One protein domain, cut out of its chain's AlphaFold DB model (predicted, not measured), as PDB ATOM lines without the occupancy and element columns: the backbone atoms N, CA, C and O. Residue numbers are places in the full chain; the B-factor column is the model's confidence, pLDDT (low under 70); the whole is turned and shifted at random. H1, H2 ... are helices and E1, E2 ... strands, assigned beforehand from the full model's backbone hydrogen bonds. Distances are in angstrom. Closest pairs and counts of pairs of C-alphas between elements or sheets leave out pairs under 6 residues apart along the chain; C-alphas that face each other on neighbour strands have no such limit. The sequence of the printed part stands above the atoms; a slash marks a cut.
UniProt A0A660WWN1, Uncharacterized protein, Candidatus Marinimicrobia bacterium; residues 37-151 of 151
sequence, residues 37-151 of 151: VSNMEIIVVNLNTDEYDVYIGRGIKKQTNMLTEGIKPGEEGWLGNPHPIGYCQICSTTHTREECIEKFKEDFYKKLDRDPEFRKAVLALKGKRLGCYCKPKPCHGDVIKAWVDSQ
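AT A GLANCE: This is residues 37 to 151 of the 151 residues of an uncharacterized protein of Candidatus Marinimicrobia bacterium (UniProt A0A660WWN1). Three helices make one side of this domain: H1 is the longest, H2 turns a corner at its end, and H3 packs on residues 101 to 105 of H1. A long loop, residues 46 to 85, and a small parallel pair of strands, E1 and E4, cover the other side of the helices, while the hairpin of E2 and E3 lies at one end, by the start of H1. The 115 printed residues hold three named helices and four named strands in the order E1 E2 E3 H1 H2 E4 H3; the class is mixed, helices and strands, with under half of the residues in named elements. The whole is compact, with a radius of gyration of the C-alphas of 13.4 A and spans of 46 by 33 by 25 A.

HOW THE PARTS SIT: Strand E1, residues 43 to 45, and strand E4, residues 129 to 131, are parallel neighbours at 29 degrees; N 130 and O 43 are 2.8 A apart, within hydrogen-bond range. Residues 54 to 55 make a short parallel pairing with residues 130 to 131 of E4. The closest C-alphas of E1 and helix H3, residues 140 to 149, are those of Val 44 and Gly 141, 6.1 A apart. H3 touches helix H1, residues 97 to 114, with residues 101 to 105 of H1 alone; they run the same way at a steep tilt of 44 degrees, and their closest C-alphas, Ile 101 and His 140, are 5.3 A apart. H1 and helix H2, residues 116 to 123, touch only at the corner, with the C-alphas of Leu 112 and Arg 119 closest at 4.9 A; they run opposite ways at a steep tilt of 53 degrees. H2 and H3 only just touch, with 3 pairs of C-alphas within 8 A, the closest being Leu 123 and Val 148 at 6.0 A, and stand about perpendicular at 90 degrees. Strands E2, residues 86 to 88, and E3, residues 93 to 95, form an antiparallel hairpin at 132 degrees, with N 88 and O 93 2.8 A apart. E2 and H1 are only just apart, with 8.4 A between their closest C-alphas. In H1, H2 and H3 every O i to N i+4 pair is within hydrogen-bond range.

IN THESE COORDINATES: E1 begins at C-alpha 43, (15.199, -49.088, 22.677). H1 runs 25.9 A from C-alpha 97 at (13.872, -50.621, 2.877), H2 10.5 A and H3 14.6 A, ending at C-alpha 149, (20.408, -57.922, 23.266).

THE WHOLE: The C-alphas of Val 37 and Ser 92, the two farthest apart, are 46.5 A apart. The printed part has no cut, and the link from E1 to E2, 40 residues, is long. Mean pLDDT of the printed part is 95.6; residues 37 to 39 are under 70.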
ATOM      1  N   VAL A  37      16.049 -55.226  38.747       50.91
ATOM      2  CA  VAL A  37      17.007 -55.228  37.641       50.91
ATOM      3  C   VAL A  37      16.251 -54.569  36.499       50.91
ATOM      4  O   VAL A  37      15.389 -55.183  35.875       50.91
ATOM      5  N   SER A  38      16.445 -53.261  36.333       59.31
ATOM      6  CA  SER A  38      15.912 -52.560  35.176       59.31
ATOM      7  C   SER A  38      16.521 -53.255  33.970       59.31
ATOM      8  O   SER A  38      17.741 -53.385  33.874       59.31
ATOM      9  N   ASN A  39      15.661 -53.819  33.125       59.62
ATOM     10  CA  ASN A  39      16.087 -54.475  31.904       59.62
ATOM     11  C   ASN A  39      16.920 -53.439  31.137       59.62
ATOM     12  O   ASN A  39      16.377 -52.408  30.739       59.62
ATOM     13  N   MET A  40      18.236 -53.652  31.007       76.62
ATOM     14  CA  MET A  40      19.149 -52.781  30.247       76.62
ATOM     15  C   MET A  40      18.946 -52.999  28.743       76.62
ATOM     16  O   MET A  40      19.883 -53.202  27.975       76.62
ATOM     17  N   GLU A  41      17.686 -53.002  28.338       86.62
ATOM     18  CA  GLU A  41      17.262 -53.254  26.984       86.62
ATOM     19  C   GLU A  41      17.491 -51.995  26.155       86.62
ATOM     20  O   GLU A  41      17.142 -50.882  26.558       86.62
ATOM     21  N   ILE A  42      18.083 -52.171  24.980       94.44
ATOM     22  CA  ILE A  42      18.177 -51.082  24.016       94.44
ATOM     23  C   ILE A  42      16.789 -50.783  23.463       94.44
ATOM     24  O   ILE A  42      16.057 -51.696  23.080       94.44
ATOM     25  N   ILE A  43      16.447 -49.504  23.327       96.38
ATOM     26  CA  ILE A  43      15.199 -49.088  22.677       96.38
ATOM     27  C   ILE A  43      15.538 -48.223  21.471       96.38
ATOM     28  O   ILE A  43      16.298 -47.268  21.579       96.38
ATOM     29  N   VAL A  44      14.958 -48.538  20.315       98.06
ATOM     30  CA  VAL A  44      15.095 -47.720  19.103       98.06
ATOM     31  C   VAL A  44      13.850 -46.855  18.965       98.06
ATOM     32  O   VAL A  44      12.741 -47.382  18.870       98.06
ATOM     33  N   VAL A  45      14.033 -45.539  18.933       98.19
ATOM     34  CA  VAL A  45      12.946 -44.552  18.988       98.19
ATOM     35  C   VAL A  45      12.976 -43.607  17.790       98.19
ATOM     36  O   VAL A  45      13.997 -43.487  17.102       98.19
ATOM     37  N   ASN A  46      11.856 -42.929  17.528       98.38
ATOM     38  CA  ASN A  46      11.826 -41.887  16.511       98.38
ATOM     39  C   ASN A  46      12.366 -40.582  17.101       98.38
ATOM     40  O   ASN A  46      11.770 -39.990  17.991       98.38
ATOM     41  N   LEU A  47      13.486 -40.106  16.557       97.31
ATOM     42  CA  LEU A  47      14.187 -38.926  17.078       97.31
ATOM     43  C   LEU A  47      13.377 -37.619  17.039       97.31
ATOM     44  O   LEU A  47      13.754 -36.664  17.707       97.31
ATOM     45  N   ASN A  48      12.318 -37.538  16.225       97.19
ATOM     46  CA  ASN A  48      11.475 -36.342  16.133       97.19
ATOM     47  C   ASN A  48      10.371 -36.319  17.198       97.19
ATOM     48  O   ASN A  48       9.778 -35.269  17.425       97.19
ATOM     49  N   THR A  49      10.041 -37.471  17.787       97.44
ATOM     50  CA  THR A  49       8.911 -37.626  18.717       97.44
ATOM     51  C   THR A  49       9.337 -38.050  20.113       97.44
ATOM     52  O   THR A  49       8.582 -37.852  21.058       97.44
ATOM     53  N   ASP A  50      10.530 -38.619  20.248       97.88
ATOM     54  CA  ASP A  50      11.004 -39.261  21.462       97.88
ATOM     55  C   ASP A  50      12.405 -38.771  21.835       97.88
ATOM     56  O   ASP A  50      13.263 -38.568  20.975       97.88
ATOM     57  N   GLU A  51      12.677 -38.674  23.137       97.88
ATOM     58  CA  GLU A  51      14.035 -38.458  23.643       97.88
ATOM     59  C   GLU A  51      14.945 -39.637  23.284       97.88
ATOM     60  O   GLU A  51      14.500 -40.788  23.231       97.88
ATOM     61  N   TYR A  52      16.232 -39.382  23.071       97.81
ATOM     62  CA  TYR A  52      17.219 -40.411  22.762       97.81
ATOM     63  C   TYR A  52      18.580 -40.060  23.366       97.81
ATOM     64  O   TYR A  52      18.902 -38.890  23.542       97.81
ATOM     65  N   ASP A  53      19.384 -41.085  23.642       97.69
ATOM     66  CA  ASP A  53      20.742 -40.930  24.169       97.69
ATOM     67  C   ASP A  53      21.778 -40.868  23.042       97.69
ATOM     68  O   ASP A  53      22.770 -40.149  23.131       97.69
ATOM     69  N   VAL A  54      21.569 -41.659  21.984       97.81
ATOM     70  CA  VAL A  54      22.541 -41.833  20.896       97.81
ATOM     71  C   VAL A  54      21.848 -41.684  19.550       97.81
ATOM     72  O   VAL A  54      20.937 -42.442  19.219       97.81
ATOM     73  N   TYR A  55      22.298 -40.726  18.741       97.56
ATOM     74  CA  TYR A  55      21.888 -40.619  17.343       97.56
ATOM     75  C   TYR A  55      22.578 -41.701  16.504       97.56
ATOM     76  O   TYR A  55      23.803 -41.819  16.523       97.56
ATOM     77  N   ILE A  56      21.796 -42.473  15.744       98.25
ATOM     78  CA  ILE A  56      22.314 -43.589  14.929       98.25
ATOM     79  C   ILE A  56      22.102 -43.392  13.424       98.25
ATOM     80  O   ILE A  56      22.248 -44.330  12.647       98.25
ATOM     81  N   GLY A  57      21.694 -42.200  12.987       97.06
ATOM     82  CA  GLY A  57      21.551 -41.891  11.563       97.06
ATOM     83  C   GLY A  57      22.887 -41.591  10.880       97.06
ATOM     84  O   GLY A  57      23.955 -41.712  11.474       97.06
ATOM     85  N   ARG A  58      22.826 -41.207   9.600       97.12
ATOM     86  CA  ARG A  58      23.995 -40.707   8.859       97.12
ATOM     87  C   ARG A  58      24.348 -39.297   9.327       97.12
ATOM     88  O   ARG A  58      23.438 -38.505   9.536       97.12
ATOM     89  N   GLY A  59      25.640 -38.998   9.427       93.19
ATOM     90  CA  GLY A  59      26.140 -37.711   9.912       93.19
ATOM     91  C   GLY A  59      26.220 -36.632   8.832       93.19
ATOM     92  O   GLY A  59      25.332 -36.519   7.982       93.19
ATOM     93  N   ILE A  60      27.308 -35.855   8.849       87.12
ATOM     94  CA  ILE A  60      27.530 -34.643   8.039       87.12
ATOM     95  C   ILE A  60      27.014 -34.797   6.601       87.12
ATOM     96  O   ILE A  60      27.436 -35.675   5.843       87.12
ATOM     97  N   LYS A  61      26.076 -33.918   6.220       87.00
ATOM     98  CA  LYS A  61      25.433 -33.877   4.890       87.00
ATOM     99  C   LYS A  61      24.850 -35.225   4.430       87.00
ATOM    100  O   LYS A  61      24.712 -35.452   3.231       87.00
ATOM    101  N   LYS A  62      24.484 -36.106   5.366       85.06
ATOM    102  CA  LYS A  62      24.013 -37.479   5.122       85.06
ATOM    103  C   LYS A  62      25.039 -38.372   4.411       85.06
ATOM    104  O   LYS A  62      24.632 -39.343   3.780       85.06
ATOM    105  N   GLN A  63      26.331 -38.058   4.498       88.56
ATOM    106  CA  GLN A  63      27.401 -38.833   3.857       88.56
ATOM    107  C   GLN A  63      28.109 -39.752   4.852       88.56
ATOM    108  O   GLN A  63      28.355 -40.920   4.553       88.56
ATOM    109  N   THR A  64      28.373 -39.243   6.053       94.69
ATOM    110  CA  THR A  64      29.081 -39.982   7.095       94.69
ATOM    111  C   THR A  64      28.254 -41.161   7.616       94.69
ATOM    112  O   THR A  64      27.074 -41.007   7.943       94.69
ATOM    113  N   ASN A  65      28.865 -42.341   7.676       97.38
ATOM    114  CA  ASN A  65      28.238 -43.607   8.051       97.38
ATOM    115  C   ASN A  65      29.270 -44.546   8.714       97.38
ATOM    116  O   ASN A  65      30.447 -44.204   8.814       97.38
ATOM    117  N   MET A  66      28.858 -45.745   9.136       97.38
ATOM    118  CA  MET A  66      29.745 -46.682   9.850       97.38
ATOM    119  C   MET A  66      30.959 -47.186   9.042       97.38
ATOM    120  O   MET A  66      31.886 -47.750   9.623       97.38
ATOM    121  N   LEU A  67      30.949 -47.021   7.714       96.75
ATOM    122  CA  LEU A  67      32.047 -47.388   6.814       96.75
ATOM    123  C   LEU A  67      32.933 -46.194   6.435       96.75
ATOM    124  O   LEU A  67      33.882 -46.366   5.673       96.75
ATOM    125  N   THR A  68      32.640 -44.987   6.926       96.69
ATOM    126  CA  THR A  68      33.497 -43.821   6.690       96.69
ATOM    127  C   THR A  68      34.871 -44.047   7.320       96.69
ATOM    128  O   THR A  68      34.979 -44.371   8.498       96.69
ATOM    129  N   GLU A  69      35.935 -43.882   6.537       94.88
ATOM    130  CA  GLU A  69      37.301 -44.047   7.030       94.88
ATOM    131  C   GLU A  69      37.616 -43.030   8.137       94.88
ATOM    132  O   GLU A  69      37.290 -41.849   8.030       94.88
ATOM    133  N   GLY A  70      38.232 -43.504   9.222       94.06
ATOM    134  CA  GLY A  70      38.645 -42.664  10.346       94.06
ATOM    135  C   GLY A  70      37.531 -42.242  11.307       94.06
ATOM    136  O   GLY A  70      37.853 -41.614  12.315       94.06
ATOM    137  N   ILE A  71      36.263 -42.603  11.057       95.44
ATOM    138  CA  ILE A  71      35.179 -42.300  11.998       95.44
ATOM    139  C   ILE A  71      35.351 -43.060  13.309       95.44
ATOM    140  O   ILE A  71      35.568 -44.276  13.321       95.44
ATOM    141  N   LYS A  72      35.218 -42.347  14.425       95.38
ATOM    142  CA  LYS A  72      35.332 -42.929  15.764       95.38
ATOM    143  C   LYS A  72      33.957 -43.196  16.371       95.38
ATOM    144  O   LYS A  72      33.006 -42.460  16.100       95.38
ATOM    145  N   PRO A  73      33.826 -44.217  17.236       95.69
ATOM    146  CA  PRO A  73      32.593 -44.414  17.975       95.69
ATOM    147  C   PRO A  73      32.182 -43.168  18.768       95.69
ATOM    148  O   PRO A  73      33.001 -42.560  19.454       95.69
ATOM    149  N   GLY A  74      30.906 -42.795  18.662       93.69
ATOM    150  CA  GLY A  74      30.346 -41.581  19.259       93.69
ATOM    151  C   GLY A  74      30.317 -40.367  18.326       93.69
ATOM    152  O   GLY A  74      29.542 -39.447  18.576       93.69
ATOM    153  N   GLU A  75      31.085 -40.363  17.231       95.56
ATOM    154  CA  GLU A  75      31.027 -39.292  16.228       95.56
ATOM    155  C   GLU A  75      29.768 -39.397  15.364       95.56
ATOM    156  O   GLU A  75      29.278 -40.483  15.061       95.56
ATOM    157  N   GLU A  76      29.233 -38.265  14.914       94.88
ATOM    158  CA  GLU A  76      28.001 -38.248  14.127       94.88
ATOM    159  C   GLU A  76      28.116 -39.120  12.860       94.88
ATOM    160  O   GLU A  76      28.935 -38.871  11.976       94.88
ATOM    161  N   GLY A  77      27.263 -40.143  12.747       96.19
ATOM    162  CA  GLY A  77      27.280 -41.079  11.622       96.19
ATOM    163  C   GLY A  77      27.969 -42.414  11.892       96.19
ATOM    164  O   GLY A  77      27.839 -43.306  11.060       96.19
ATOM    165  N   TRP A  78      28.621 -42.621  13.039       98.00
ATOM    166  CA  TRP A  78      29.376 -43.859  13.311       98.00
ATOM    167  C   TRP A  78      28.531 -45.150  13.291       98.00
ATOM    168  O   TRP A  78      29.075 -46.237  13.118       98.00
ATOM    169  N   LEU A  79      27.201 -45.031  13.413       98.31
ATOM    170  CA  LEU A  79      26.212 -46.116  13.268       98.31
ATOM    171  C   LEU A  79      25.235 -45.904  12.102       98.31
ATOM    172  O   LEU A  79      24.246 -46.627  11.971       98.31
ATOM    173  N   GLY A  80      25.478 -44.900  11.261       98.00
ATOM    174  CA  GLY A  80      24.621 -44.585  10.128       98.00
ATOM    175  C   GLY A  80      24.639 -45.699   9.088       98.00
ATOM    176  O   GLY A  80      25.700 -46.236   8.769       98.00
ATOM    177  N   ASN A  81      23.473 -46.012   8.517       98.19
ATOM    178  CA  ASN A  81      23.379 -46.985   7.433       98.19
ATOM    179  C   ASN A  81      23.990 -46.427   6.123       98.19
ATOM    180  O   ASN A  81      23.451 -45.439   5.596       98.19
ATOM    181  N   PRO A  82      25.062 -47.044   5.577       97.69
ATOM    182  CA  PRO A  82      25.664 -46.644   4.303       97.69
ATOM    183  C   PRO A  82      24.740 -46.869   3.099       97.69
ATOM    184  O   PRO A  82      24.909 -46.213   2.076       97.69
ATOM    185  N   HIS A  83      23.745 -47.749   3.222       97.75
ATOM    186  CA  HIS A  83      22.836 -48.143   2.147       97.75
ATOM    187  C   HIS A  83      21.538 -47.320   2.206       97.75
ATOM    188  O   HIS A  83      20.728 -47.504   3.122       97.75
ATOM    189  N   PRO A  84      21.315 -46.359   1.288       96.25
ATOM    190  CA  PRO A  84      20.084 -45.580   1.247       96.25
ATOM    191  C   PRO A  84      18.948 -46.351   0.565       96.25
ATOM    192  O   PRO A  84      19.185 -47.134  -0.347       96.25
ATOM    193  N   ILE A  85      17.706 -46.043   0.954       96.56
ATOM    194  CA  ILE A  85      16.520 -46.448   0.185       96.56
ATOM    195  C   ILE A  85      16.571 -45.734  -1.164       96.56
ATOM    196  O   ILE A  85      16.760 -44.514  -1.204       96.56
ATOM    197  N   GLY A  86      16.370 -46.479  -2.248       97.31
ATOM    198  CA  GLY A  86      16.615 -46.000  -3.604       97.31
ATOM    199  C   GLY A  86      17.986 -46.443  -4.116       97.31
ATOM    200  O   GLY A  86      18.498 -47.482  -3.710       97.31
ATOM    201  N   TYR A  87      18.564 -45.677  -5.040       97.75
ATOM    202  CA  TYR A  87      19.840 -46.032  -5.663       97.75
ATOM    203  C   TYR A  87      21.005 -45.950  -4.664       97.75
ATOM    204  O   TYR A  87      21.289 -44.888  -4.104       97.75
ATOM    205  N   CYS A  88      21.695 -47.070  -4.462       97.06
ATOM    206  CA  CYS A  88      22.876 -47.190  -3.622       97.06
ATOM    207  C   CYS A  88      24.140 -47.179  -4.488       97.06
ATOM    208  O   CYS A  88      24.368 -48.088  -5.283       97.06
ATOM    209  N   GLN A  89      25.000 -46.180  -4.286       95.56
ATOM    210  CA  GLN A  89      26.272 -46.067  -5.009       95.56
ATOM    211  C   GLN A  89      27.262 -47.181  -4.640       95.56
ATOM    212  O   GLN A  89      28.013 -47.630  -5.496       95.56
ATOM    213  N   ILE A  90      27.235 -47.662  -3.391       95.56
ATOM    214  CA  ILE A  90      28.133 -48.731  -2.921       95.56
ATOM    215  C   ILE A  90      27.800 -50.059  -3.610       95.56
ATOM    216  O   ILE A  90      28.696 -50.781  -4.036       95.56
ATOM    217  N   CYS A  91      26.511 -50.375  -3.752       97.19
ATOM    218  CA  CYS A  91      26.058 -51.632  -4.352       97.19
ATOM    219  C   CYS A  91      25.762 -51.524  -5.854       97.19
ATOM    220  O   CYS A  91      25.503 -52.542  -6.487       97.19
ATOM    221  N   SER A  92      25.781 -50.313  -6.423       97.75
ATOM    222  CA  SER A  92      25.413 -50.033  -7.821       97.75
ATOM    223  C   SER A  92      24.026 -50.565  -8.217       97.75
ATOM    224  O   SER A  92      23.806 -50.978  -9.353       97.75
ATOM    225  N   THR A  93      23.074 -50.554  -7.280       98.00
ATOM    226  CA  THR A  93      21.699 -51.036  -7.486       98.00
ATOM    227  C   THR A  93      20.704 -50.256  -6.626       98.00
ATOM    228  O   THR A  93      21.097 -49.502  -5.734       98.00
ATOM    229  N   THR A  94      19.410 -50.416  -6.894       98.25
ATOM    230  CA  THR A  94      18.323 -49.804  -6.122       98.25
ATOM    231  C   THR A  94      17.872 -50.744  -5.013       98.25
ATOM    232  O   THR A  94      17.579 -51.902  -5.285       98.25
ATOM    233  N   HIS A  95      17.770 -50.235  -3.787       98.06
ATOM    234  CA  HIS A  95      17.299 -50.988  -2.631       98.06
ATOM    235  C   HIS A  95      15.916 -50.524  -2.157       98.06
ATOM    236  O   HIS A  95      15.638 -49.326  -2.002       98.06
ATOM    237  N   THR A  96      15.077 -51.495  -1.824       98.44
ATOM    238  CA  THR A  96      13.943 -51.372  -0.902       98.44
ATOM    239  C   THR A  96      14.431 -51.119   0.531       98.44
ATOM    240  O   THR A  96      15.626 -51.171   0.829       98.44
ATOM    241  N   ARG A  97      13.514 -50.825   1.462       98.12
ATOM    242  CA  ARG A  97      13.872 -50.621   2.877       98.12
ATOM    243  C   ARG A  97      14.491 -51.877   3.476       98.12
ATOM    244  O   ARG A  97      15.466 -51.782   4.215       98.12
ATOM    245  N   GLU A  98      13.916 -53.021   3.153       98.25
ATOM    246  CA  GLU A  98      14.299 -54.331   3.654       98.25
ATOM    247  C   GLU A  98      15.706 -54.686   3.157       98.25
ATOM    248  O   GLU A  98      16.573 -55.020   3.961       98.25
ATOM    249  N   GLU A  99      15.986 -54.473   1.867       98.31
ATOM    250  CA  GLU A  99      17.323 -54.666   1.288       98.31
ATOM    251  C   GLU A  99      18.369 -53.724   1.900       98.31
ATOM    252  O   GLU A  99      19.489 -54.150   2.182       98.31
ATOM    253  N   CYS A 100      18.017 -52.463   2.184       98.06
ATOM    254  CA  CYS A 100      18.924 -51.537   2.877       98.06
ATOM    255  C   CYS A 100      19.301 -52.023   4.277       98.06
ATOM    256  O   CYS A 100      20.427 -51.800   4.725       98.06
ATOM    257  N   ILE A 101      18.343 -52.609   5.001       98.69
ATOM    258  CA  ILE A 101      18.553 -53.120   6.357       98.69
ATOM    259  C   ILE A 101      19.388 -54.400   6.310       98.69
ATOM    260  O   ILE A 101      20.294 -54.550   7.128       98.69
ATOM    261  N   GLU A 102      19.149 -55.283   5.341       98.62
ATOM    262  CA  GLU A 102      19.952 -56.501   5.194       98.62
ATOM    263  C   GLU A 102      21.398 -56.171   4.806       98.62
ATOM    264  O   GLU A 102      22.336 -56.673   5.421       98.62
ATOM    265  N   LYS A 103      21.609 -55.230   3.878       98.56
ATOM    266  CA  LYS A 103      22.957 -54.764   3.524       98.56
ATOM    267  C   LYS A 103      23.673 -54.095   4.694       98.56
ATOM    268  O   LYS A 103      24.856 -54.342   4.918       98.56
ATOM    269  N   PHE A 104      22.951 -53.302   5.490       98.75
ATOM    270  CA  PHE A 104      23.485 -52.773   6.744       98.75
ATOM    271  C   PHE A 104      23.919 -53.889   7.685       98.75
ATOM    272  O   PHE A 104      25.017 -53.832   8.225       98.75
ATOM    273  N   LYS A 105      23.070 -54.898   7.880       98.81
ATOM    274  CA  LYS A 105      23.354 -56.035   8.751       98.81
ATOM    275  C   LYS A 105      24.616 -56.769   8.306       98.81
ATOM    276  O   LYS A 105      25.496 -56.978   9.130       98.81
ATOM    277  N   GLU A 106      24.755 -57.088   7.022       98.69
ATOM    278  CA  GLU A 106      25.970 -57.723   6.493       98.69
ATOM    279  C   GLU A 106      27.241 -56.938   6.864       98.69
ATOM    280  O   GLU A 106      28.200 -57.512   7.382       98.69
ATOM    281  N   ASP A 107      27.258 -55.628   6.616       98.62
ATOM    282  CA  ASP A 107      28.439 -54.797   6.866       98.62
ATOM    283  C   ASP A 107      28.677 -54.538   8.358       98.62
ATOM    284  O   ASP A 107      29.823 -54.503   8.808       98.62
ATOM    285  N   PHE A 108      27.603 -54.417   9.139       98.81
ATOM    286  CA  PHE A 108      27.654 -54.236  10.584       98.81
ATOM    287  C   PHE A 108      28.310 -55.439  11.266       98.81
ATOM    288  O   PHE A 108      29.255 -55.260  12.031       98.81
ATOM    289  N   TYR A 109      27.886 -56.664  10.935       98.69
ATOM    290  CA  TYR A 109      28.484 -57.884  11.488       98.69
ATOM    291  C   TYR A 109      29.947 -58.046  11.054       98.69
ATOM    292  O   TYR A 109      30.808 -58.290  11.896       98.69
ATOM    293  N   LYS A 110      30.274 -57.786   9.778       98.62
ATOM    294  CA  LYS A 110      31.677 -57.786   9.321       98.62
ATOM    295  C   LYS A 110      32.538 -56.787  10.098       98.62
ATOM    296  O   LYS A 110      33.698 -57.084  10.378       98.62
ATOM    297  N   LYS A 111      32.014 -55.597  10.417       98.31
ATOM    298  CA  LYS A 111      32.747 -54.590  11.199       98.31
ATOM    299  C   LYS A 111      32.902 -55.024  12.656       98.31
ATOM    300  O   LYS A 111      34.002 -54.914  13.179       98.31
ATOM    301  N   LEU A 112      31.861 -55.585  13.274       98.50
ATOM    302  CA  LEU A 112      31.932 -56.155  14.626       98.50
ATOM    303  C   LEU A 112      33.012 -57.239  14.767       98.50
ATOM    304  O   LEU A 112      33.645 -57.321  15.818       98.50
ATOM    305  N   ASP A 113      33.225 -58.049  13.729       98.12
ATOM    306  CA  ASP A 113      34.238 -59.112  13.735       98.12
ATOM    307  C   ASP A 113      35.666 -58.581  13.538       98.12
ATOM    308  O   ASP A 113      36.624 -59.146  14.063       98.12
ATOM    309  N   ARG A 114      35.825 -57.500  12.765       97.69
ATOM    310  CA  ARG A 114      37.140 -56.966  12.360       97.69
ATOM    311  C   ARG A 114      37.661 -55.848  13.257       97.69
ATOM    312  O   ARG A 114      38.858 -55.581  13.240       97.69
ATOM    313  N   ASP A 115      36.777 -55.175  13.983       97.81
ATOM    314  CA  ASP A 115      37.068 -53.944  14.717       97.81
ATOM    315  C   ASP A 115      36.651 -54.099  16.194       97.81
ATOM    316  O   ASP A 115      35.494 -53.844  16.555       97.81
ATOM    317  N   PRO A 116      37.574 -54.550  17.070       97.75
ATOM    318  CA  PRO A 116      37.289 -54.758  18.489       97.75
ATOM    319  C   PRO A 116      36.847 -53.490  19.227       97.75
ATOM    320  O   PRO A 116      36.017 -53.571  20.135       97.75
ATOM    321  N   GLU A 117      37.354 -52.319  18.833       97.56
ATOM    322  CA  GLU A 117      36.967 -51.041  19.436       97.56
ATOM    323  C   GLU A 117      35.541 -50.658  19.037       97.56
ATOM    324  O   GLU A 117      34.743 -50.269  19.894       97.56
ATOM    325  N   PHE A 118      35.166 -50.861  17.769       98.44
ATOM    326  CA  PHE A 118      33.773 -50.730  17.344       98.44
ATOM    327  C   PHE A 118      32.867 -51.700  18.107       98.44
ATOM    328  O   PHE A 118      31.859 -51.276  18.667       98.44
ATOM    329  N   ARG A 119      33.246 -52.981  18.211       98.56
ATOM    330  CA  ARG A 119      32.481 -53.990  18.964       98.56
ATOM    331  C   ARG A 119      32.257 -53.577  20.419       98.56
ATOM    332  O   ARG A 119      31.133 -53.651  20.916       98.56
ATOM    333  N   LYS A 120      33.311 -53.121  21.098       98.38
ATOM    334  CA  LYS A 120      33.249 -52.627  22.479       98.38
ATOM    335  C   LYS A 120      32.325 -51.416  22.603       98.38
ATOM    336  O   LYS A 120      31.527 -51.354  23.536       98.38
ATOM    337  N   ALA A 121      32.397 -50.477  21.663       98.38
ATOM    338  CA  ALA A 121      31.539 -49.301  21.670       98.38
ATOM    339  C   ALA A 121      30.062 -49.639  21.414       98.38
ATOM    340  O   ALA A 121      29.188 -49.063  22.053       98.38
ATOM    341  N   VAL A 122      29.771 -50.602  20.535       98.38
ATOM    342  CA  VAL A 122      28.401 -51.091  20.314       98.38
ATOM    343  C   VAL A 122      27.862 -51.788  21.570       98.38
ATOM    344  O   VAL A 122      26.725 -51.540  21.958       98.38
ATOM    345  N   LEU A 123      28.667 -52.602  22.265       97.75
ATOM    346  CA  LEU A 123      28.278 -53.202  23.553       97.75
ATOM    347  C   LEU A 123      27.947 -52.152  24.623       97.75
ATOM    348  O   LEU A 123      27.041 -52.358  25.431       97.75
ATOM    349  N   ALA A 124      28.644 -51.016  24.615       97.38
ATOM    350  CA  ALA A 124      28.394 -49.912  25.540       97.38
ATOM    351  C   ALA A 124      27.041 -49.205  25.310       97.38
ATOM    352  O   ALA A 124      26.655 -48.349  26.108       97.38
ATOM    353  N   LEU A 125      26.299 -49.573  24.259       97.12
ATOM    354  CA  LEU A 125      24.941 -49.090  24.016       97.12
ATOM    355  C   LEU A 125      23.884 -49.777  24.896       97.12
ATOM    356  O   LEU A 125      22.732 -49.352  24.851       97.12
ATOM    357  N   LYS A 126      24.223 -50.816  25.679       96.50
ATOM    358  CA  LYS A 126      23.269 -51.486  26.587       96.50
ATOM    359  C   LYS A 126      22.512 -50.463  27.448       96.50
ATOM    360  O   LYS A 126      23.106 -49.562  28.039       96.50
ATOM    361  N   GLY A 127      21.186 -50.593  27.481       94.88
ATOM    362  CA  GLY A 127      20.280 -49.687  28.191       94.88
ATOM    363  C   GLY A 127      20.125 -48.280  27.594       94.88
ATOM    364  O   GLY A 127      19.541 -47.425  28.255       94.88
ATOM    365  N   LYS A 128      20.646 -48.005  26.389       96.81
ATOM    366  CA  LYS A 128      20.497 -46.704  25.713       96.81
ATOM    367  C   LYS A 128      19.285 -46.654  24.786       96.81
ATOM    368  O   LYS A 128      18.882 -47.649  24.180       96.81
ATOM    369  N   ARG A 129      18.755 -45.443  24.614       97.88
ATOM    370  CA  ARG A 129      17.753 -45.076  23.609       97.88
ATOM    371  C   ARG A 129      18.456 -44.611  22.334       97.88
ATOM    372  O   ARG A 129      19.147 -43.593  22.331       97.88
ATOM    373  N   LEU A 130      18.274 -45.346  21.242       98.44
ATOM    374  CA  LEU A 130      18.869 -45.056  19.938       98.44
ATOM    375  C   LEU A 130      17.880 -44.272  19.066       98.44
ATOM    376  O   LEU A 130      16.818 -44.781  18.706       98.44
ATOM    377  N   GLY A 131      18.235 -43.042  18.704       98.19
ATOM    378  CA  GLY A 131      17.403 -42.150  17.899       98.19
ATOM    379  C   GLY A 131      17.600 -42.363  16.399       98.19
ATOM    380  O   GLY A 131      18.697 -42.158  15.868       98.19
ATOM    381  N   CYS A 132      16.526 -42.717  15.685       97.75
ATOM    382  CA  CYS A 132      16.515 -42.792  14.224       97.75
ATOM    383  C   CYS A 132      15.198 -42.277  13.632       97.75
ATOM    384  O   CYS A 132      14.118 -42.596  14.112       97.75
ATOM    385  N   TYR A 133      15.264 -41.553  12.515       96.31
ATOM    386  CA  TYR A 133      14.082 -41.034  11.815       96.31
ATOM    387  C   TYR A 133      13.206 -42.126  11.170       96.31
ATOM    388  O   TYR A 133      12.106 -41.833  10.709       96.31
ATOM    389  N   CYS A 134      13.687 -43.374  11.069       96.44
ATOM    390  CA  CYS A 134      12.956 -44.460  10.407       96.44
ATOM    391  C   CYS A 134      11.795 -45.017  11.235       96.44
ATOM    392  O   CYS A 134      10.826 -45.502  10.645       96.44
ATOM    393  N   LYS A 135      11.877 -44.970  12.571       97.69
ATOM    394  CA  LYS A 135      10.801 -45.480  13.427       97.69
ATOM    395  C   LYS A 135       9.500 -44.708  13.171       97.69
ATOM    396  O   LYS A 135       9.552 -43.508  12.915       97.69
ATOM    397  N   PRO A 136       8.328 -45.370  13.184       97.31
ATOM    398  CA  PRO A 136       8.067 -46.745  13.633       97.31
ATOM    399  C   PRO A 136       8.282 -47.839  12.569       97.31
ATOM    400  O   PRO A 136       8.059 -49.013  12.852       97.31
ATOM    401  N   LYS A 137       8.705 -47.494  11.347       97.81
ATOM    402  CA  LYS A 137       8.989 -48.487  10.296       97.81
ATOM    403  C   LYS A 137      10.254 -49.293  10.648       97.81
ATOM    404  O   LYS A 137      11.041 -48.822  11.477       97.81
ATOM    405  N   PRO A 138      10.490 -50.458  10.004       98.06
ATOM    406  CA  PRO A 138      11.742 -51.193  10.160       98.06
ATOM    407  C   PRO A 138      12.958 -50.275  10.001       98.06
ATOM    408  O   PRO A 138      13.002 -49.426   9.099       98.06
ATOM    409  N   CYS A 139      13.915 -50.413  10.913       98.12
ATOM    410  CA  CYS A 139      15.052 -49.516  11.059       98.12
ATOM    411  C   CYS A 139      16.348 -50.324  11.165       98.12
ATOM    412  O   CYS A 139      16.370 -51.405  11.742       98.12
ATOM    413  N   HIS A 140      17.464 -49.782  10.677       98.44
ATOM    414  CA  HIS A 140      18.775 -50.409  10.878       98.44
ATOM    415  C   HIS A 140      19.156 -50.487  12.366       98.44
ATOM    416  O   HIS A 140      19.847 -51.412  12.778       98.44
ATOM    417  N   GLY A 141      18.631 -49.575  13.191       98.44
ATOM    418  CA  GLY A 141      18.745 -49.639  14.646       98.44
ATOM    419  C   GLY A 141      18.189 -50.929  15.249       98.44
ATOM    420  O   GLY A 141      18.693 -51.366  16.279       98.44
ATOM    421  N   ASP A 142      17.216 -51.577  14.599       98.50
ATOM    422  CA  ASP A 142      16.677 -52.864  15.056       98.50
ATOM    423  C   ASP A 142      17.726 -53.982  14.961       98.50
ATOM    424  O   ASP A 142      17.760 -54.869  15.807       98.50
ATOM    425  N   VAL A 143      18.639 -53.900  13.987       98.62
ATOM    426  CA  VAL A 143      19.776 -54.824  13.859       98.62
ATOM    427  C   VAL A 143      20.782 -54.610  14.990       98.62
ATOM    428  O   VAL A 143      21.261 -55.581  15.570       98.62
ATOM    429  N   ILE A 144      21.076 -53.347  15.325       98.56
ATOM    430  CA  ILE A 144      21.981 -52.991  16.431       98.56
ATOM    431  C   ILE A 144      21.408 -53.515  17.749       98.56
ATOM    432  O   ILE A 144      22.103 -54.216  18.481       98.56
ATOM    433  N   LYS A 145      20.130 -53.218  18.016       98.00
ATOM    434  CA  LYS A 145      19.398 -53.710  19.187       98.00
ATOM    435  C   LYS A 145      19.464 -55.234  19.278       98.00
ATOM    436  O   LYS A 145      19.926 -55.750  20.287       98.00
ATOM    437  N   ALA A 146      19.073 -55.942  18.214       97.81
ATOM    438  CA  ALA A 146      19.060 -57.403  18.201       97.81
ATOM    439  C   ALA A 146      20.442 -58.005  18.486       97.81
ATOM    440  O   ALA A 146      20.552 -58.984  19.221       97.81
ATOM    441  N   TRP A 147      21.504 -57.409  17.934       98.06
ATOM    442  CA  TRP A 147      22.857 -57.861  18.228       98.06
ATOM    443  C   TRP A 147      23.219 -57.630  19.695       98.06
ATOM    444  O   TRP A 147      23.638 -58.588  20.338       98.06
ATOM    445  N   VAL A 148      23.023 -56.423  20.242       97.25
ATOM    446  CA  VAL A 148      23.382 -56.110  21.639       97.25
ATOM    447  C   VAL A 148      22.581 -56.937  22.644       97.25
ATOM    448  O   VAL A 148      23.155 -57.416  23.621       97.25
ATOM    449  N   ASP A 149      21.285 -57.129  22.399       94.69
ATOM    450  CA  ASP A 149      20.408 -57.922  23.266       94.69
ATOM    451  C   ASP A 149      20.798 -59.413  23.273       94.69
ATOM    452  O   ASP A 149      20.481 -60.126  24.221       94.69
ATOM    453  N   SER A 150      21.510 -59.888  22.242       94.50
ATOM    454  CA  SER A 150      22.035 -61.259  22.174       94.50
ATOM    455  C   SER A 150      23.399 -61.460  22.857       94.50
ATOM    456  O   SER A 150      23.914 -62.577  22.832       94.50
ATOM    457  N   GLN A 151      23.998 -60.401  23.427       92.19
ATOM    458  CA  GLN A 151      25.328 -60.438  24.068       92.19
ATOM    459  C   GLN A 151      25.278 -60.641  25.579       92.19
ATOM    460  O   GLN A 151      24.459 -59.971  26.253       92.19
TER     461      GLN A 151